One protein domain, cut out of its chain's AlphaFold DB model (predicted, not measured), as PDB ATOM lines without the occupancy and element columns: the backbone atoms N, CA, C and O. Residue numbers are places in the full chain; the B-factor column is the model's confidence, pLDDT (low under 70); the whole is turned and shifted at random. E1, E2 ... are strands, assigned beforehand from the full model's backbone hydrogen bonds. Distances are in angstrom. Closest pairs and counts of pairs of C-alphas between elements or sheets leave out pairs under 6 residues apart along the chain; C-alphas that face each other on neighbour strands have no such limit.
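AT A GLANCE: This is residues 15 to 160 of the 458 residues of an uncharacterized protein of Armatimonadetes bacterium (UniProt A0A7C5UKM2). Two strongly twisted sheets form a loose sandwich, only partly face to face: the curled sheet E6 E8 E2 E1 E12 on one side and E5 E4 E9 E13 on the other. A small third sheet, E7 E3 E10 E11, extends it at one end, and a long loop, residues 21 to 48, swings out from the body. The printed part has 146 residues, no named helix and thirteen strands, E1 to E13 in chain order; the class is all strand, though under half of the residues, 67, are in named elements. The five-strand sheet is mixed, the other two antiparallel. The whole is compact, with a radius of gyration of the C-alphas of 16.6 A and spans of 51 by 39 by 26 A.

IN THESE COORDINATES: Find C-alpha 15 at (24.359, 52.840, 8.161), where E1, residues 15 to 20, begins. After the loop, look for E2 at residues 49 to 55, 18.8 A long, then E3 at 61 to 64 and E4 at 68 to 74, 20.0 A. Next come E5 at 84 to 86, E6 at 88 to 90 and E7 at 97 to 100. E8, residues 110 to 118, starts at C-alpha 110 (29.461, 56.580, -0.157) and measures 25.2 A; E9, residues 127 to 135, measures 25.1 A. Read on through E10 at 140 to 142, E11 at 145 to 147 and E12 at 149 to 151 to E13 at 154 to 159, which ends at C-alpha 159 (4.396, 35.329, 2.552).

HOW THE PARTS SIT: Begin with the largest sheet, where E1 and E2 form an antiparallel hairpin, N 17 to O 52 at 3.0 A. E8 is the antiparallel neighbour of E2, N 53 to O 112 at 2.8 A, and its pairing is staggered: residues 116 to 118 pair with E6, N 89 to O 117 at 2.8 A. E12 is parallel to E1, N 16 to O 150 at 2.9 A. Across the sandwich, the closest C-alphas of E1 and E9 are those of Tyr 17 and Val 133, 6.7 A apart. There E9 has E4 as a neighbour, N 71 to O 132 at 2.8 A, and E13, N 129 to O 157 at 2.7 A. E5 runs on into E6 at 16 degrees, from one sheet to the other. In the third sheet, look at N 63 and O 98 of E3 and E7, 2.8 A.

THE WHOLE: The C-alphas of Glu 35 and Glu 106 are the two farthest apart, 54.2 A. The printed part has no cut, and the one long link is E1 to E2. Mean pLDDT of the printed part is 71.4; look for values under 70 at residues 20 to 48, 78 to 82, 91 to 95, 121 and 152 to 153.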
ATOM      1  N   GLU A  15      25.763  53.231   8.133       82.75
ATOM      2  CA  GLU A  15      24.359  52.840   8.161       82.75
ATOM      3  C   GLU A  15      24.160  51.611   7.281       82.75
ATOM      4  O   GLU A  15      24.634  51.554   6.143       82.75
ATOM      5  N   LEU A  16      23.445  50.627   7.813       79.75
ATOM      6  CA  LEU A  16      23.068  49.407   7.118       79.75
ATOM      7  C   LEU A  16      21.557  49.409   6.929       79.75
ATOM      8  O   LEU A  16      20.796  49.481   7.902       79.75
ATOM      9  N   TYR A  17      21.113  49.300   5.686       79.69
ATOM     10  CA  TYR A  17      19.696  49.189   5.386       79.69
ATOM     11  C   TYR A  17      19.407  48.251   4.227       79.69
ATOM     12  O   TYR A  17      20.257  47.970   3.388       79.69
ATOM     13  N   LEU A  18      18.178  47.749   4.206       77.00
ATOM     14  CA  LEU A  18      17.663  46.958   3.105       77.00
ATOM     15  C   LEU A  18      17.058  47.882   2.059       77.00
ATOM     16  O   LEU A  18      16.276  48.769   2.393       77.00
ATOM     17  N   SER A  19      17.396  47.639   0.802       71.00
ATOM     18  CA  SER A  19      16.710  48.206  -0.350       71.00
ATOM     19  C   SER A  19      16.268  47.070  -1.256       71.00
ATOM     20  O   SER A  19      16.980  46.080  -1.404       71.00
ATOM     21  N   ALA A  20      15.098  47.201  -1.861       63.91
ATOM     22  CA  ALA A  20      14.671  46.332  -2.944       63.91
ATOM     23  C   ALA A  20      14.525  47.217  -4.180       63.91
ATOM     24  O   ALA A  20      13.512  47.891  -4.365       63.91
ATOM     25  N   GLU A  21      15.576  47.264  -4.998       57.25
ATOM     26  CA  GLU A  21      15.533  48.011  -6.252       57.25
ATOM     27  C   GLU A  21      14.758  47.243  -7.312       57.25
ATOM     28  O   GLU A  21      14.886  46.028  -7.448       57.25
ATOM     29  N   THR A  22      13.964  47.980  -8.083       44.09
ATOM     30  CA  THR A  22      13.308  47.483  -9.288       44.09
ATOM     31  C   THR A  22      14.084  47.943 -10.514       44.09
ATOM     32  O   THR A  22      13.671  48.890 -11.181       44.09
ATOM     33  N   GLU A  23      15.209  47.305 -10.821       36.16
ATOM     34  CA  GLU A  23      15.757  47.396 -12.175       36.16
ATOM     35  C   GLU A  23      15.082  46.335 -13.049       36.16
ATOM     36  O   GLU A  23      15.016  45.157 -12.705       36.16
ATOM     37  N   SER A  24      14.495  46.772 -14.164       31.80
ATOM     38  CA  SER A  24      13.848  45.901 -15.142       31.80
ATOM     39  C   SER A  24      14.900  45.245 -16.031       31.80
ATOM     40  O   SER A  24      15.399  45.892 -16.953       31.80
ATOM     41  N   VAL A  25      15.215  43.975 -15.783       28.84
ATOM     42  CA  VAL A  25      16.037  43.151 -16.677       28.84
ATOM     43  C   VAL A  25      15.391  41.765 -16.819       28.84
ATOM     44  O   VAL A  25      14.662  41.313 -15.939       28.84
ATOM     45  N   GLY A  26      15.559  41.144 -17.989       30.84
ATOM     46  CA  GLY A  26      14.888  39.908 -18.399       30.84
ATOM     47  C   GLY A  26      15.110  38.737 -17.441       30.84
ATOM     48  O   GLY A  26      16.084  38.689 -16.699       30.84
ATOM     49  N   TYR A  27      14.154  37.815 -17.423       35.34
ATOM     50  CA  TYR A  27      14.127  36.739 -16.447       35.34
ATOM     51  C   TYR A  27      14.818  35.453 -16.968       35.34
ATOM     52  O   TYR A  27      14.652  35.141 -18.141       35.34
ATOM     53  N   GLU A  28      15.489  34.671 -16.112       31.77
ATOM     54  CA  GLU A  28      16.126  33.358 -16.367       31.77
ATOM     55  C   GLU A  28      15.865  32.386 -15.190       31.77
ATOM     56  O   GLU A  28      16.382  32.606 -14.105       31.77
ATOM     57  N   TRP A  29      15.109  31.296 -15.367       37.19
ATOM     58  CA  TRP A  29      14.919  30.184 -14.416       37.19
ATOM     59  C   TRP A  29      16.035  29.111 -14.473       37.19
ATOM     60  O   TRP A  29      16.566  28.770 -15.527       37.19
ATOM     61  N   LEU A  30      16.325  28.495 -13.311       35.78
ATOM     62  CA  LEU A  30      17.420  27.537 -13.063       35.78
ATOM     63  C   LEU A  30      17.217  26.071 -13.492       35.78
ATOM     64  O   LEU A  30      16.122  25.511 -13.477       35.78
ATOM     65  N   ARG A  31      18.378  25.430 -13.685       34.69
ATOM     66  CA  ARG A  31      18.657  24.049 -14.111       34.69
ATOM     67  C   ARG A  31      18.644  22.974 -13.003       34.69
ATOM     68  O   ARG A  31      18.801  21.811 -13.344       34.69
ATOM     69  N   ASP A  32      18.436  23.296 -11.719       34.12
ATOM     70  CA  ASP A  32      18.643  22.327 -10.615       34.12
ATOM     71  C   ASP A  32      17.635  22.444  -9.450       34.12
ATOM     72  O   ASP A  32      17.974  22.838  -8.335       34.12
ATOM     73  N   LEU A  33      16.382  22.036  -9.671       37.31
ATOM     74  CA  LEU A  33      15.476  21.661  -8.575       37.31
ATOM     75  C   LEU A  33      15.456  20.134  -8.456       37.31
ATOM     76  O   LEU A  33      14.726  19.458  -9.183       37.31
ATOM     77  N   ARG A  34      16.250  19.582  -7.530       36.56
ATOM     78  CA  ARG A  34      15.995  18.225  -7.024       36.56
ATOM     79  C   ARG A  34      14.684  18.254  -6.241       36.56
ATOM     80  O   ARG A  34      14.412  19.197  -5.500       36.56
ATOM     81  N   GLU A  35      13.854  17.241  -6.450       36.50
ATOM     82  CA  GLU A  35      12.540  17.119  -5.821       36.50
ATOM     83  C   GLU A  35      12.662  17.217  -4.290       36.50
ATOM     84  O   GLU A  35      13.305  16.381  -3.663       36.50
ATOM     85  N   GLY A  36      12.063  18.252  -3.688       34.31
ATOM     86  CA  GLY A  36      11.902  18.364  -2.232       34.31
ATOM     87  C   GLY A  36      12.584  19.550  -1.543       34.31
ATOM     88  O   GLY A  36      12.189  19.875  -0.427       34.31
ATOM     89  N   GLU A  37      13.524  20.256  -2.179       34.56
ATOM     90  CA  GLU A  37      14.107  21.482  -1.610       34.56
ATOM     91  C   GLU A  37      13.559  22.729  -2.321       34.56
ATOM     92  O   GLU A  37      13.880  23.007  -3.476       34.56
ATOM     93  N   LEU A  38      12.732  23.515  -1.626       36.41
ATOM     94  CA  LEU A  38      12.368  24.872  -2.045       36.41
ATOM     95  C   LEU A  38      13.593  25.788  -1.879       36.41
ATOM     96  O   LEU A  38      13.698  26.526  -0.903       36.41
ATOM     97  N   ARG A  39      14.540  25.730  -2.820       35.81
ATOM     98  CA  ARG A  39      15.564  26.770  -2.981       35.81
ATOM     99  C   ARG A  39      15.082  27.779  -4.015       35.81
ATOM    100  O   ARG A  39      14.515  27.398  -5.039       35.81
ATOM    101  N   MET A  40      15.271  29.066  -3.727       34.94
ATOM    102  CA  MET A  40      14.928  30.129  -4.671       34.94
ATOM    103  C   MET A  40      15.673  29.906  -5.995       34.94
ATOM    104  O   MET A  40      16.893  29.729  -5.968       34.94
ATOM    105  N   PRO A  41      14.993  29.942  -7.151       35.81
ATOM    106  CA  PRO A  41      15.696  29.973  -8.416       35.81
ATOM    107  C   PRO A  41      16.465  31.291  -8.571       35.81
ATOM    108  O   PRO A  41      15.959  32.370  -8.266       35.81
ATOM    109  N   PHE A  42      17.712  31.167  -9.025       35.34
ATOM    110  CA  PHE A  42      18.555  32.257  -9.506       35.34
ATOM    111  C   PHE A  42      17.913  32.856 -10.753       35.34
ATOM    112  O   PHE A  42      17.541  32.093 -11.635       35.34
ATOM    113  N   ILE A  43      17.827  34.187 -10.799       36.09
ATOM    114  CA  ILE A  43      17.623  34.967 -12.015       36.09
ATOM    115  C   ILE A  43      18.632  36.133 -11.977       36.09
ATOM    116  O   ILE A  43      18.580  36.908 -11.017       36.09
ATOM    117  N   PRO A  44      19.542  36.303 -12.950       28.83
ATOM    118  CA  PRO A  44      20.210  37.579 -13.170       28.83
ATOM    119  C   PRO A  44      19.180  38.558 -13.740       28.83
ATOM    120  O   PRO A  44      18.626  38.309 -14.804       28.83
ATOM    121  N   GLY A  45      18.901  39.650 -13.026       32.50
ATOM    122  CA  GLY A  45      18.006  40.709 -13.509       32.50
ATOM    123  C   GLY A  45      16.673  40.899 -12.774       32.50
ATOM    124  O   GLY A  45      15.881  41.728 -13.210       32.50
ATOM    125  N   TYR A  46      16.422  40.208 -11.651       37.47
ATOM    126  CA  TYR A  46      15.262  40.491 -10.784       37.47
ATOM    127  C   TYR A  46      15.666  41.025  -9.425       37.47
ATOM    128  O   TYR A  46      16.466  40.385  -8.751       37.47
ATOM    129  N   ASN A  47      15.009  42.126  -9.029       48.50
ATOM    130  CA  ASN A  47      14.836  42.682  -7.682       48.50
ATOM    131  C   ASN A  47      15.667  41.990  -6.598       48.50
ATOM    132  O   ASN A  47      15.147  41.240  -5.766       48.50
ATOM    133  N   GLU A  48      16.972  42.240  -6.622       56.91
ATOM    134  CA  GLU A  48      17.857  41.821  -5.555       56.91
ATOM    135  C   GLU A  48      17.500  42.666  -4.335       56.91
ATOM    136  O   GLU A  48      17.520  43.899  -4.394       56.91
ATOM    137  N   MET A  49      17.160  42.018  -3.217       70.81
ATOM    138  CA  MET A  49      17.310  42.730  -1.960       70.81
ATOM    139  C   MET A  49      18.796  43.010  -1.803       70.81
ATOM    140  O   MET A  49      19.645  42.121  -1.869       70.81
ATOM    141  N   GLN A  50      19.095  44.286  -1.669       77.81
ATOM    142  CA  GLN A  50      20.429  44.792  -1.491       77.81
ATOM    143  C   GLN A  50      20.574  45.191  -0.036       77.81
ATOM    144  O   GLN A  50      19.731  45.892   0.532       77.81
ATOM    145  N   LEU A  51      21.674  44.761   0.565       82.69
ATOM    146  CA  LEU A  51      22.184  45.421   1.746       82.69
ATOM    147  C   LEU A  51      22.902  46.671   1.247       82.69
ATOM    148  O   LEU A  51      23.931  46.577   0.575       82.69
ATOM    149  N   VAL A  52      22.336  47.833   1.542       83.75
ATOM    150  CA  VAL A  52      22.963  49.114   1.260       83.75
ATOM    151  C   VAL A  52      23.737  49.543   2.492       83.75
ATOM    152  O   VAL A  52      23.195  49.661   3.592       83.75
ATOM    153  N   VAL A  53      25.030  49.754   2.288       85.69
ATOM    154  CA  VAL A  53      25.958  50.242   3.297       85.69
ATOM    155  C   VAL A  53      26.278  51.683   2.945       85.69
ATOM    156  O   VAL A  53      26.969  51.942   1.960       85.69
ATOM    157  N   SER A  54      25.755  52.622   3.722       86.75
ATOM    158  CA  SER A  54      26.046  54.050   3.595       86.75
ATOM    159  C   SER A  54      27.122  54.413   4.611       86.75
ATOM    160  O   SER A  54      26.936  54.193   5.800       86.75
ATOM    161  N   THR A  55      28.270  54.920   4.167       85.88
ATOM    162  CA  THR A  55      29.393  55.268   5.051       85.88
ATOM    163  C   THR A  55      29.830  56.714   4.857       85.88
ATOM    164  O   THR A  55      29.940  57.198   3.729       85.88
ATOM    165  N   ARG A  56      30.113  57.395   5.971       88.06
ATOM    166  CA  ARG A  56      30.742  58.724   6.036       88.06
ATOM    167  C   ARG A  56      32.146  58.669   6.647       88.06
ATOM    168  O   ARG A  56      32.679  59.689   7.077       88.06
ATOM    169  N   LEU A  57      32.751  57.483   6.718       86.06
ATOM    170  CA  LEU A  57      34.057  57.308   7.346       86.06
ATOM    171  C   LEU A  57      35.158  58.068   6.590       86.06
ATOM    172  O   LEU A  57      35.249  57.946   5.370       86.06
ATOM    173  N   PRO A  58      36.056  58.793   7.283       84.19
ATOM    174  CA  PRO A  58      37.150  59.530   6.640       84.19
ATOM    175  C   PRO A  58      38.236  58.609   6.063       84.19
ATOM    176  O   PRO A  58      39.120  59.062   5.339       84.19
ATOM    177  N   LYS A  59      38.194  57.319   6.402       86.94
ATOM    178  CA  LYS A  59      39.141  56.295   5.970       86.94
ATOM    179  C   LYS A  59      38.393  55.061   5.467       86.94
ATOM    180  O   LYS A  59      37.242  54.858   5.858       86.94
ATOM    181  N   PRO A  60      39.030  54.235   4.618       90.56
ATOM    182  CA  PRO A  60      38.453  52.968   4.202       90.56
ATOM    183  C   PRO A  60      38.153  52.074   5.404       90.56
ATOM    184  O   PRO A  60      38.872  52.084   6.405       90.56
ATOM    185  N   ALA A  61      37.108  51.270   5.279       92.81
ATOM    186  CA  ALA A  61      36.713  50.309   6.294       92.81
ATOM    187  C   ALA A  61      36.430  48.950   5.667       92.81
ATOM    188  O   ALA A  61      36.466  48.772   4.452       92.81
ATOM    189  N   THR A  62      36.164  47.974   6.517       93.06
ATOM    190  CA  THR A  62      35.876  46.604   6.119       93.06
ATOM    191  C   THR A  62      34.596  46.144   6.794       93.06
ATOM    192  O   THR A  62      34.503  46.194   8.018       93.06
ATOM    193  N   LEU A  63      33.624  45.694   6.003       91.94
ATOM    194  CA  LEU A  63      32.404  45.042   6.470       91.94
ATOM    195  C   LEU A  63      32.579  43.521   6.439       91.94
ATOM    196  O   LEU A  63      32.940  42.960   5.406       91.94
ATOM    197  N   TYR A  64      32.257  42.855   7.540       90.94
ATOM    198  CA  TYR A  64      32.248  41.403   7.682       90.94
ATOM    199  C   TYR A  64      30.810  40.884   7.581       90.94
ATOM    200  O   TYR A  64      30.031  40.982   8.527       90.94
ATOM    201  N   LEU A  65      30.443  40.328   6.427       87.25
ATOM    202  CA  LEU A  65      29.081  39.873   6.130       87.25
ATOM    203  C   LEU A  65      28.628  38.708   7.013       87.25
ATOM    204  O   LEU A  65      27.455  38.616   7.345       87.25
ATOM    205  N   ASN A  66      29.549  37.858   7.470       86.56
ATOM    206  CA  ASN A  66      29.246  36.786   8.427       86.56
ATOM    207  C   ASN A  66      28.893  37.297   9.839       86.56
ATOM    208  O   ASN A  66      28.542  36.503  10.708       86.56
ATOM    209  N   ARG A  67      29.020  38.606  10.078       87.94
ATOM    210  CA  ARG A  67      28.620  39.304  11.309       87.94
ATOM    211  C   ARG A  67      27.383  40.179  11.101       87.94
ATOM    212  O   ARG A  67      27.019  40.957  11.985       87.94
ATOM    213  N   VAL A  68      26.758  40.063   9.932       87.00
ATOM    214  CA  VAL A  68      25.487  40.689   9.595       87.00
ATOM    215  C   VAL A  68      24.432  39.592   9.535       87.00
ATOM    216  O   VAL A  68      24.597  38.583   8.857       87.00
ATOM    217  N   GLU A  69      23.347  39.782  10.270       86.75
ATOM    218  CA  GLU A  69      22.229  38.851  10.354       86.75
ATOM    219  C   GLU A  69      20.983  39.502   9.754       86.75
ATOM    220  O   GLU A  69      20.658  40.654  10.053       86.75
ATOM    221  N   LEU A  70      20.252  38.746   8.937       85.94
ATOM    222  CA  LEU A  70      18.906  39.113   8.522       85.94
ATOM    223  C   LEU A  70      17.898  38.480   9.484       85.94
ATOM    224  O   LEU A  70      17.917  37.274   9.709       85.94
ATOM    225  N   VAL A  71      16.994  39.283  10.038       87.12
ATOM    226  CA  VAL A  71      15.987  38.816  10.995       87.12
ATOM    227  C   VAL A  71      14.595  39.165  10.494       87.12
ATOM    228  O   VAL A  71      14.282  40.342  10.312       87.12
ATOM    229  N   ALA A  72      13.744  38.152  10.344       86.25
ATOM    230  CA  ALA A  72      12.320  38.315  10.077       86.25
ATOM    231  C   ALA A  72      11.512  38.280  11.372       86.25
ATOM    232  O   ALA A  72      11.726  37.428  12.234       86.25
ATOM    233  N   ARG A  73      10.545  39.184  11.509       86.56
ATOM    234  CA  ARG A  73       9.629  39.223  12.655       86.56
ATOM    235  C   ARG A  73       8.197  39.377  12.175       86.56
ATOM    236  O   ARG A  73       7.984  40.203  11.297       86.56
ATOM    237  N   PRO A  74       7.220  38.662  12.743       85.56
ATOM    238  CA  PRO A  74       5.816  38.954  12.494       85.56
ATOM    239  C   PRO A  74       5.484  40.435  12.705       85.56
ATOM    240  O   PRO A  74       5.799  40.993  13.754       85.56
ATOM    241  N   ALA A  75       4.819  41.068  11.738       79.25
ATOM    242  CA  ALA A  75       4.507  42.500  11.782       79.25
ATOM    243  C   ALA A  75       3.602  42.888  12.963       79.25
ATOM    244  O   ALA A  75       3.654  44.011  13.451       79.25
ATOM    245  N   HIS A  76       2.803  41.944  13.463       74.88
ATOM    246  CA  HIS A  76       1.923  42.156  14.610       74.88
ATOM    247  C   HIS A  76       2.650  42.065  15.972       74.88
ATOM    248  O   HIS A  76       2.051  42.362  17.006       74.88
ATOM    249  N   GLN A  77       3.920  41.641  16.007       73.31
ATOM    250  CA  GLN A  77       4.713  41.532  17.236       73.31
ATOM    251  C   GLN A  77       5.602  42.766  17.404       73.31
ATOM    252  O   GLN A  77       6.678  42.874  16.825       73.31
ATOM    253  N   THR A  78       5.159  43.700  18.246       57.22
ATOM    254  CA  THR A  78       5.890  44.942  18.555       57.22
ATOM    255  C   THR A  78       7.001  44.756  19.596       57.22
ATOM    256  O   THR A  78       7.887  45.600  19.718       57.22
ATOM    257  N   ASN A  79       6.999  43.640  20.336       53.91
ATOM    258  CA  ASN A  79       8.007  43.335  21.352       53.91
ATOM    259  C   ASN A  79       9.229  42.609  20.762       53.91
ATOM    260  O   ASN A  79       9.119  41.757  19.888       53.91
ATOM    261  N   VAL A  80      10.415  42.907  21.302       54.19
ATOM    262  CA  VAL A  80      11.757  42.506  20.812       54.19
ATOM    263  C   VAL A  80      12.028  40.977  20.830       54.19
ATOM    264  O   VAL A  80      13.103  40.531  20.430       54.19
ATOM    265  N   GLY A  81      11.073  40.138  21.242       50.50
ATOM    266  CA  GLY A  81      11.259  38.693  21.421       50.50
ATOM    267  C   GLY A  81      10.908  37.832  20.197       50.50
ATOM    268  O   GLY A  81       9.821  37.960  19.654       50.50
ATOM    269  N   ARG A  82      11.820  36.904  19.848       61.47
ATOM    270  CA  ARG A  82      11.727  35.826  18.831       61.47
ATOM    271  C   ARG A  82      11.461  36.281  17.387       61.47
ATOM    272  O   ARG A  82      10.416  36.015  16.812       61.47
ATOM    273  N   GLY A  83      12.473  36.897  16.777       70.12
ATOM    274  CA  GLY A  83      12.591  36.900  15.316       70.12
ATOM    275  C   GLY A  83      13.168  35.579  14.798       70.12
ATOM    276  O   GLY A  83      13.841  34.860  15.537       70.12
ATOM    277  N   PHE A  84      12.915  35.276  13.533       78.94
ATOM    278  CA  PHE A  84      13.529  34.176  12.803       78.94
ATOM    279  C   PHE A  84      14.823  34.680  12.170       78.94
ATOM    280  O   PHE A  84      14.798  35.632  11.387       78.94
ATOM    281  N   SER A  85      15.943  34.055  12.525       81.06
ATOM    282  CA  SER A  85      17.207  34.277  11.825       81.06
ATOM    283  C   SER A  85      17.086  33.705  10.418       81.06
ATOM    284  O   SER A  85      16.711  32.543  10.249       81.06
ATOM    285  N   LEU A  86      17.350  34.536   9.419       77.25
ATOM    286  CA  LEU A  86      17.337  34.155   8.020       77.25
ATOM    287  C   LEU A  86      18.773  34.062   7.525       77.25
ATOM    288  O   LEU A  86      19.558  35.004   7.649       77.25
ATOM    289  N   GLN A  87      19.104  32.927   6.922       75.06
ATOM    290  CA  GLN A  87      20.397  32.756   6.282       75.06
ATOM    291  C   GLN A  87      20.433  33.579   4.990       75.06
ATOM    292  O   GLN A  87      19.668  33.309   4.059       75.06
ATOM    293  N   ALA A  88      21.315  34.579   4.955       73.69
ATOM    294  CA  ALA A  88      21.586  35.371   3.766       73.69
ATOM    295  C   ALA A  88      22.749  34.766   2.958       73.69
ATOM    296  O   ALA A  88      23.815  34.477   3.499       73.69
ATOM    297  N   GLU A  89      22.552  34.598   1.655       72.75
ATOM    298  CA  GLU A  89      23.563  34.182   0.682       72.75
ATOM    299  C   GLU A  89      23.907  35.379  -0.216       72.75
ATOM    300  O   GLU A  89      23.081  35.840  -1.005       72.75
ATOM    301  N   TYR A  90      25.119  35.915  -0.082       71.81
ATOM    302  CA  TYR A  90      25.579  37.098  -0.817       71.81
ATOM    303  C   TYR A  90      26.198  36.705  -2.167       71.81
ATOM    304  O   TYR A  90      26.933  35.720  -2.255       71.81
ATOM    305  N   TRP A  91      25.913  37.458  -3.234       59.03
ATOM    306  CA  TRP A  91      26.400  37.124  -4.579       59.03
ATOM    307  C   TRP A  91      27.904  37.359  -4.758       59.03
ATOM    308  O   TRP A  91      28.474  38.336  -4.271       59.03
ATOM    309  N   GLY A  92      28.528  36.487  -5.554       55.69
ATOM    310  CA  GLY A  92      29.837  36.733  -6.164       55.69
ATOM    311  C   GLY A  92      31.052  36.646  -5.240       55.69
ATOM    312  O   GLY A  92      32.135  37.040  -5.670       55.69
ATOM    313  N   LYS A  93      30.931  36.161  -3.998       47.22
ATOM    314  CA  LYS A  93      32.080  36.087  -3.086       47.22
ATOM    315  C   LYS A  93      32.065  34.856  -2.189       47.22
ATOM    316  O   LYS A  93      31.268  34.740  -1.271       47.22
ATOM    317  N   GLU A  94      33.095  34.040  -2.363       50.75
ATOM    318  CA  GLU A  94      33.651  33.164  -1.324       50.75
ATOM    319  C   GLU A  94      34.238  33.966  -0.134       50.75
ATOM    320  O   GLU A  94      34.654  33.387   0.865       50.75
ATOM    321  N   ALA A  95      34.274  35.304  -0.207       56.03
ATOM    322  CA  ALA A  95      34.836  36.168   0.826       56.03
ATOM    323  C   ALA A  95      33.740  36.808   1.711       56.03
ATOM    324  O   ALA A  95      32.984  37.650   1.218       56.03
ATOM    325  N   PRO A  96      33.704  36.530   3.031       77.12
ATOM    326  CA  PRO A  96      32.777  37.143   3.994       77.12
ATOM    327  C   PRO A  96      33.093  38.624   4.279       77.12
ATOM    328  O   PRO A  96      32.705  39.148   5.318       77.12
ATOM    329  N   VAL A  97      33.828  39.299   3.391       85.69
ATOM    330  CA  VAL A  97      34.484  40.582   3.637       85.69
ATOM    331  C   VAL A  97      34.258  41.534   2.460       85.69
ATOM    332  O   VAL A  97      34.553  41.214   1.304       85.69
ATOM    333  N   VAL A  98      33.746  42.730   2.748       87.81
ATOM    334  CA  VAL A  98      33.451  43.773   1.762       87.81
ATOM    335  C   VAL A  98      34.205  45.054   2.122       87.81
ATOM    336  O   VAL A  98      33.967  45.613   3.192       87.81
ATOM    337  N   PRO A  99      35.109  45.543   1.252       90.19
ATOM    338  CA  PRO A  99      35.767  46.821   1.476       90.19
ATOM    339  C   PRO A  99      34.758  47.962   1.311       90.19
ATOM    340  O   PRO A  99      33.986  47.994   0.351       90.19
ATOM    341  N   LEU A 100      34.786  48.904   2.246       90.19
ATOM    342  CA  LEU A 100      33.992  50.124   2.227       90.19
ATOM    343  C   LEU A 100      34.910  51.307   1.888       90.19
ATOM    344  O   LEU A 100      35.951  51.472   2.533       90.19
ATOM    345  N   PRO A 101      34.557  52.135   0.893       88.75
ATOM    346  CA  PRO A 101      35.359  53.294   0.529       88.75
ATOM    347  C   PRO A 101      35.314  54.365   1.628       88.75
ATOM    348  O   PRO A 101      34.337  54.470   2.371       88.75
ATOM    349  N   ALA A 102      36.356  55.194   1.691       86.19
ATOM    350  CA  ALA A 102      36.308  56.436   2.456       86.19
ATOM    351  C   ALA A 102      35.284  57.409   1.839       86.19
ATOM    352  O   ALA A 102      35.057  57.404   0.623       86.19
ATOM    353  N   ALA A 103      34.694  58.262   2.672       83.88
ATOM    354  CA  ALA A 103      33.856  59.373   2.245       83.88
ATOM    355  C   ALA A 103      34.628  60.317   1.311       83.88
ATOM    356  O   ALA A 103      35.857  60.409   1.366       83.88
ATOM    357  N   SER A 104      33.909  61.031   0.438       78.62
ATOM    358  CA  SER A 104      34.548  62.089  -0.348       78.62
ATOM    359  C   SER A 104      35.018  63.224   0.566       78.62
ATOM    360  O   SER A 104      34.497  63.412   1.665       78.62
ATOM    361  N   SER A 105      35.963  64.036   0.085       74.06
ATOM    362  CA  SER A 105      36.406  65.264   0.765       74.06
ATOM    363  C   SER A 105      35.268  66.253   1.051       74.06
ATOM    364  O   SER A 105      35.413  67.131   1.892       74.06
ATOM    365  N   GLU A 106      34.138  66.101   0.360       78.06
ATOM    366  CA  GLU A 106      32.923  66.909   0.502       78.06
ATOM    367  C   GLU A 106      31.946  66.355   1.559       78.06
ATOM    368  O   GLU A 106      30.890  66.936   1.785       78.06
ATOM    369  N   GLY A 107      32.269  65.228   2.210       74.06
ATOM    370  CA  GLY A 107      31.453  64.642   3.280       74.06
ATOM    371  C   GLY A 107      30.204  63.890   2.806       74.06
ATOM    372  O   GLY A 107      29.400  63.458   3.635       74.06
ATOM    373  N   PHE A 108      30.027  63.697   1.494       78.06
ATOM    374  CA  PHE A 108      28.908  62.914   0.973       78.06
ATOM    375  C   PHE A 108      29.075  61.426   1.313       78.06
ATOM    376  O   PHE A 108      30.167  60.871   1.120       78.06
ATOM    377  N   PRO A 109      28.003  60.754   1.780       81.44
ATOM    378  CA  PRO A 109      28.063  59.334   2.071       81.44
ATOM    379  C   PRO A 109      28.356  58.547   0.794       81.44
ATOM    380  O   PRO A 109      27.764  58.784  -0.262       81.44
ATOM    381  N   LYS A 110      29.265  57.578   0.894       86.00
ATOM    382  CA  LYS A 110      29.461  56.580  -0.157       86.00
ATOM    383  C   LYS A 110      28.554  55.394   0.119       86.00
ATOM    384  O   LYS A 110      28.461  54.938   1.255       86.00
ATOM    385  N   GLN A 111      27.906  54.899  -0.930       87.06
ATOM    386  CA  GLN A 111      27.034  53.738  -0.848       87.06
ATOM    387  C   GLN A 111      27.695  52.536  -1.510       87.06
ATOM    388  O   GLN A 111      28.166  52.620  -2.645       87.06
ATOM    389  N   VAL A 112      27.704  51.415  -0.797       86.00
ATOM    390  CA  VAL A 112      28.025  50.099  -1.347       86.00
ATOM    391  C   VAL A 112      26.749  49.276  -1.321       86.00
ATOM    392  O   VAL A 112      26.108  49.157  -0.280       86.00
ATOM    393  N   ARG A 113      26.375  48.721  -2.472       84.81
ATOM    394  CA  ARG A 113      25.187  47.881  -2.630       84.81
ATOM    395  C   ARG A 113      25.633  46.441  -2.755       84.81
ATOM    396  O   ARG A 113      26.430  46.111  -3.630       84.81
ATOM    397  N   ILE A 114      25.165  45.609  -1.835       82.44
ATOM    398  CA  ILE A 114      25.574  44.215  -1.733       82.44
ATOM    399  C   ILE A 114      24.331  43.364  -1.977       82.44
ATOM    400  O   ILE A 114      23.495  43.247  -1.076       82.44
ATOM    401  N   PRO A 115      24.173  42.797  -3.179       79.00
ATOM    402  CA  PRO A 115      23.037  41.946  -3.466       79.00
ATOM    403  C   PRO A 115      23.121  40.637  -2.690       79.00
ATOM    404  O   PRO A 115      24.185  40.014  -2.571       79.00
ATOM    405  N   PHE A 116      21.985  40.222  -2.140       73.06
ATOM    406  CA  PHE A 116      21.883  38.991  -1.373       73.06
ATOM    407  C   PHE A 116      20.566  38.265  -1.624       73.06
ATOM    408  O   PHE A 116      19.593  38.797  -2.157       73.06
ATOM    409  N   ARG A 117      20.556  37.002  -1.216       72.56
ATOM    410  CA  ARG A 117      19.407  36.104  -1.223       72.56
ATOM    411  C   ARG A 117      19.144  35.629   0.181       72.56
ATOM    412  O   ARG A 117      20.058  35.574   0.987       72.56
ATOM    413  N   PHE A 118      17.924  35.214   0.457       72.25
ATOM    414  CA  PHE A 118      17.640  34.435   1.649       72.25
ATOM    415  C   PHE A 118      16.503  33.473   1.376       72.25
ATOM    416  O   PHE A 118      15.660  33.703   0.510       72.25
ATOM    417  N   SER A 119      16.478  32.394   2.145       70.31
ATOM    418  CA  SER A 119      15.332  31.504   2.187       70.31
ATOM    419  C   SER A 119      14.369  31.968   3.271       70.31
ATOM    420  O   SER A 119      14.778  32.225   4.400       70.31
ATOM    421  N   TYR A 120      13.083  32.040   2.944       72.56
ATOM    422  CA  TYR A 120      12.007  32.161   3.931       72.56
ATOM    423  C   TYR A 120      11.461  30.786   4.357       72.56
ATOM    424  O   TYR A 120      10.402  30.701   4.981       72.56
ATOM    425  N   ALA A 121      12.148  29.690   4.012       67.75
ATOM    426  CA  ALA A 121      11.795  28.365   4.506       67.75
ATOM    427  C   ALA A 121      11.800  28.360   6.042       67.75
ATOM    428  O   ALA A 121      12.738  28.835   6.678       67.75
ATOM    429  N   GLY A 122      10.731  27.831   6.636       70.69
ATOM    430  CA  GLY A 122      10.529  27.844   8.085       70.69
ATOM    431  C   GLY A 122       9.752  29.054   8.611       70.69
ATOM    432  O   GLY A 122       9.311  29.004   9.757       70.69
ATOM    433  N   LEU A 123       9.504  30.086   7.795       77.88
ATOM    434  CA  LEU A 123       8.539  31.131   8.141       77.88
ATOM    435  C   LEU A 123       7.105  30.615   7.938       77.88
ATOM    436  O   LEU A 123       6.788  30.109   6.854       77.88
ATOM    437  N   PRO A 124       6.221  30.736   8.946       83.88
ATOM    438  CA  PRO A 124       4.798  30.473   8.770       83.88
ATOM    439  C   PRO A 124       4.199  31.238   7.571       83.88
ATOM    440  O   PRO A 124       4.395  32.452   7.451       83.88
ATOM    441  N   PRO A 125       3.465  30.560   6.672       83.88
ATOM    442  CA  PRO A 125       2.792  31.222   5.564       83.88
ATOM    443  C   PRO A 125       1.541  31.979   6.029       83.88
ATOM    444  O   PRO A 125       1.020  31.757   7.118       83.88
ATOM    445  N   LYS A 126       0.993  32.789   5.118       85.19
ATOM    446  CA  LYS A 126      -0.160  33.684   5.306       85.19
ATOM    447  C   LYS A 126       0.081  34.760   6.353       85.19
ATOM    448  O   LYS A 126      -0.855  35.187   7.018       85.19
ATOM    449  N   GLU A 127       1.312  35.233   6.458       83.62
ATOM    450  CA  GLU A 127       1.727  36.180   7.482       83.62
ATOM    451  C   GLU A 127       2.580  37.299   6.881       83.62
ATOM    452  O   GLU A 127       3.246  37.117   5.856       83.62
ATOM    453  N   MET A 128       2.505  38.478   7.499       85.31
ATOM    454  CA  MET A 128       3.344  39.618   7.162       85.31
ATOM    455  C   MET A 128       4.518  39.699   8.133       85.31
ATOM    456  O   MET A 128       4.336  39.636   9.349       85.31
ATOM    457  N   TYR A 129       5.710  39.868   7.579       83.88
ATOM    458  CA  TYR A 129       6.974  39.951   8.282       83.88
ATOM    459  C   TYR A 129       7.631  41.296   8.041       83.88
ATOM    460  O   TYR A 129       7.618  41.828   6.937       83.88
ATOM    461  N   VAL A 130       8.275  41.796   9.079       85.06
ATOM    462  CA  VAL A 130       9.193  42.917   9.042       85.06
ATOM    463  C   VAL A 130      10.602  42.338   9.031       85.06
ATOM    464  O   VAL A 130      11.028  41.675   9.982       85.06
ATOM    465  N   LEU A 131      11.311  42.550   7.930       83.06
ATOM    466  CA  LEU A 131      12.701  42.162   7.745       83.06
ATOM    467  C   LEU A 131      13.600  43.274   8.259       83.06
ATOM    468  O   LEU A 131      13.467  44.424   7.851       83.06
ATOM    469  N   THR A 132      14.529  42.920   9.136       84.88
ATOM    470  CA  THR A 132      15.507  43.840   9.718       84.88
ATOM    471  C   THR A 132      16.904  43.288   9.530       84.88
ATOM    472  O   THR A 132      17.110  42.079   9.616       84.88
ATOM    473  N   VAL A 133      17.869  44.173   9.310       85.50
ATOM    474  CA  VAL A 133      19.287  43.818   9.381       85.50
ATOM    475  C   VAL A 133      19.766  44.066  10.799       85.50
ATOM    476  O   VAL A 133      19.405  45.066  11.416       85.50
ATOM    477  N   ARG A 134      20.577  43.153  11.319       86.44
ATOM    478  CA  ARG A 134      21.322  43.311  12.564       86.44
ATOM    479  C   ARG A 134      22.799  43.152  12.263       86.44
ATOM    480  O   ARG A 134      23.184  42.287  11.487       86.44
ATOM    481  N   ALA A 135      23.622  43.974  12.889       86.12
ATOM    482  CA  ALA A 135      25.067  43.875  12.792       86.12
ATOM    483  C   ALA A 135      25.651  43.639  14.184       86.12
ATOM    484  O   ALA A 135      25.239  44.285  15.150       86.12
ATOM    485  N   ALA A 136      26.602  42.712  14.291       87.56
ATOM    486  CA  ALA A 136      27.400  42.578  15.503       87.56
ATOM    487  C   ALA A 136      28.240  43.856  15.733       87.56
ATOM    488  O   ALA A 136      28.550  44.563  14.768       87.56
ATOM    489  N   PRO A 137      28.662  44.153  16.978       87.44
ATOM    490  CA  PRO A 137      29.463  45.344  17.283       87.44
ATOM    491  C   PRO A 137      30.766  45.466  16.477       87.44
ATOM    492  O   PRO A 137      31.276  46.565  16.296       87.44
ATOM    493  N   ASP A 138      31.301  44.344  15.997       88.69
ATOM    494  CA  ASP A 138      32.527  44.223  15.209       88.69
ATOM    495  C   ASP A 138      32.264  43.849  13.739       88.69
ATOM    496  O   ASP A 138      33.163  43.375  13.039       88.69
ATOM    497  N   ALA A 139      31.038  44.050  13.249       89.94
ATOM    498  CA  ALA A 139      30.700  43.819  11.848       89.94
ATOM    499  C   ALA A 139      31.420  44.791  10.904       89.94
ATOM    500  O   ALA A 139      31.685  44.429   9.763       89.94
ATOM    501  N   VAL A 140      31.772  45.995  11.364       90.50
ATOM    502  CA  VAL A 140      32.549  46.970  10.592       90.50
ATOM    503  C   VAL A 140      33.831  47.309  11.338       90.50
ATOM    504  O   VAL A 140      33.792  47.603  12.529       90.50
ATOM    505  N   VAL A 141      34.967  47.286  10.642       90.88
ATOM    506  CA  VAL A 141      36.283  47.620  11.203       90.88
ATOM    507  C   VAL A 141      36.973  48.667  10.334       90.88
ATOM    508  O   VAL A 141      37.106  48.479   9.124       90.88
ATOM    509  N   ALA A 142      37.444  49.747  10.952       90.56
ATOM    510  CA  ALA A 142      38.269  50.783  10.332       90.56
ATOM    511  C   ALA A 142      39.542  50.962  11.170       90.56
ATOM    512  O   ALA A 142      39.468  50.994  12.394       90.56
ATOM    513  N   ASP A 143      40.714  51.025  10.531       87.94
ATOM    514  CA  ASP A 143      42.019  51.119  11.213       87.94
ATOM    515  C   ASP A 143      42.237  50.073  12.333       87.94
ATOM    516  O   ASP A 143      42.861  50.345  13.357       87.94
ATOM    517  N   GLY A 144      41.699  48.861  12.166       86.88
ATOM    518  CA  GLY A 144      41.808  47.790  13.163       86.88
ATOM    519  C   GLY A 144      40.885  47.934  14.381       86.88
ATOM    520  O   GLY A 144      40.928  47.075  15.261       86.88
ATOM    521  N   ALA A 145      40.023  48.955  14.429       88.06
ATOM    522  CA  ALA A 145      39.042  49.162  15.491       88.06
ATOM    523  C   ALA A 145      37.594  48.952  14.992       88.06
ATOM    524  O   ALA A 145      37.272  49.346  13.866       88.06
ATOM    525  N   PRO A 146      36.703  48.354  15.807       90.00
ATOM    526  CA  PRO A 146      35.279  48.274  15.497       90.00
ATOM    527  C   PRO A 146      34.627  49.652  15.344       90.00
ATOM    528  O   PRO A 146      34.873  50.558  16.142       90.00
ATOM    529  N   VAL A 147      33.749  49.782  14.354       86.81
ATOM    530  CA  VAL A 147      32.895  50.953  14.134       86.81
ATOM    531  C   VAL A 147      31.447  50.539  14.351       86.81
ATOM    532  O   VAL A 147      30.985  49.549  13.783       86.81
ATOM    533  N   LEU A 148      30.714  51.316  15.151       84.25
ATOM    534  CA  LEU A 148      29.296  51.070  15.378       84.25
ATOM    535  C   LEU A 148      28.512  51.314  14.083       84.25
ATOM    536  O   LEU A 148      28.483  52.432  13.567       84.25
ATOM    537  N   ALA A 149      27.868  50.262  13.586       82.00
ATOM    538  CA  ALA A 149      26.937  50.346  12.475       82.00
ATOM    539  C   ALA A 149      25.510  50.453  13.011       82.00
ATOM    540  O   ALA A 149      25.076  49.629  13.819       82.00
ATOM    541  N   SER A 150      24.772  51.452  12.540       79.62
ATOM    542  CA  SER A 150      23.354  51.575  12.856       79.62
ATOM    543  C   SER A 150      22.498  50.910  11.784       79.62
ATOM    544  O   SER A 150      22.822  50.942  10.597       79.62
ATOM    545  N   THR A 151      21.382  50.317  12.200       72.50
ATOM    546  CA  THR A 151      20.441  49.612  11.321       72.50
ATOM    547  C   THR A 151      19.093  50.315  11.367       72.50
ATOM    548  O   THR A 151      18.467  50.341  12.429       72.50
ATOM    549  N   TYR A 152      18.652  50.895  10.250       64.50
ATOM    550  CA  TYR A 152      17.496  51.805  10.248       64.50
ATOM    551  C   TYR A 152      16.276  51.294   9.487       64.50
ATOM    552  O   TYR A 152      15.167  51.722   9.791       64.50
ATOM    553  N   THR A 153      16.448  50.378   8.530       62.66
ATOM    554  CA  THR A 153      15.353  50.058   7.605       62.66
ATOM    555  C   THR A 153      14.748  48.691   7.841       62.66
ATOM    556  O   THR A 153      15.431  47.686   8.055       62.66
ATOM    557  N   THR A 154      13.427  48.693   7.727       71.62
ATOM    558  CA  THR A 154      12.545  47.544   7.769       71.62
ATOM    559  C   THR A 154      11.932  47.332   6.389       71.62
ATOM    560  O   THR A 154      11.269  48.230   5.879       71.62
ATOM    561  N   VAL A 155      12.125  46.162   5.783       76.50
ATOM    562  CA  VAL A 155      11.362  45.775   4.582       76.50
ATOM    563  C   VAL A 155      10.190  44.919   5.021       76.50
ATOM    564  O   VAL A 155      10.381  43.919   5.712       76.50
ATOM    565  N   THR A 156       8.984  45.281   4.605       80.69
ATOM    566  CA  THR A 156       7.791  44.494   4.912       80.69
ATOM    567  C   THR A 156       7.533  43.477   3.803       80.69
ATOM    568  O   THR A 156       7.499  43.818   2.620       80.69
ATOM    569  N   LEU A 157       7.351  42.213   4.179       82.38
ATOM    570  CA  LEU A 157       7.137  41.078   3.285       82.38
ATOM    571  C   LEU A 157       5.881  40.318   3.708       82.38
ATOM    572  O   LEU A 157       5.775  39.889   4.849       82.38
ATOM    573  N   TYR A 158       4.957  40.074   2.789       84.81
ATOM    574  CA  TYR A 158       3.887  39.101   2.972       84.81
ATOM    575  C   TYR A 158       4.251  37.778   2.294       84.81
ATOM    576  O   TYR A 158       4.587  37.738   1.106       84.81
ATOM    577  N   ILE A 159       4.147  36.685   3.048       81.62
ATOM    578  CA  ILE A 159       4.396  35.329   2.552       81.62
ATOM    579  C   ILE A 159       3.044  34.635   2.384       81.62
ATOM    580  O   ILE A 159       2.418  34.300   3.390       81.62
ATOM    581  N   PRO A 160       2.552  34.396   1.155       78.19
ATOM    582  CA  PRO A 160       1.325  33.626   0.958       78.19
ATOM    583  C   PRO A 160       1.536  32.144   1.309       78.19
ATOM    584  O   PRO A 160       2.659  31.670   1.477       78.19
TER     585      PRO A 160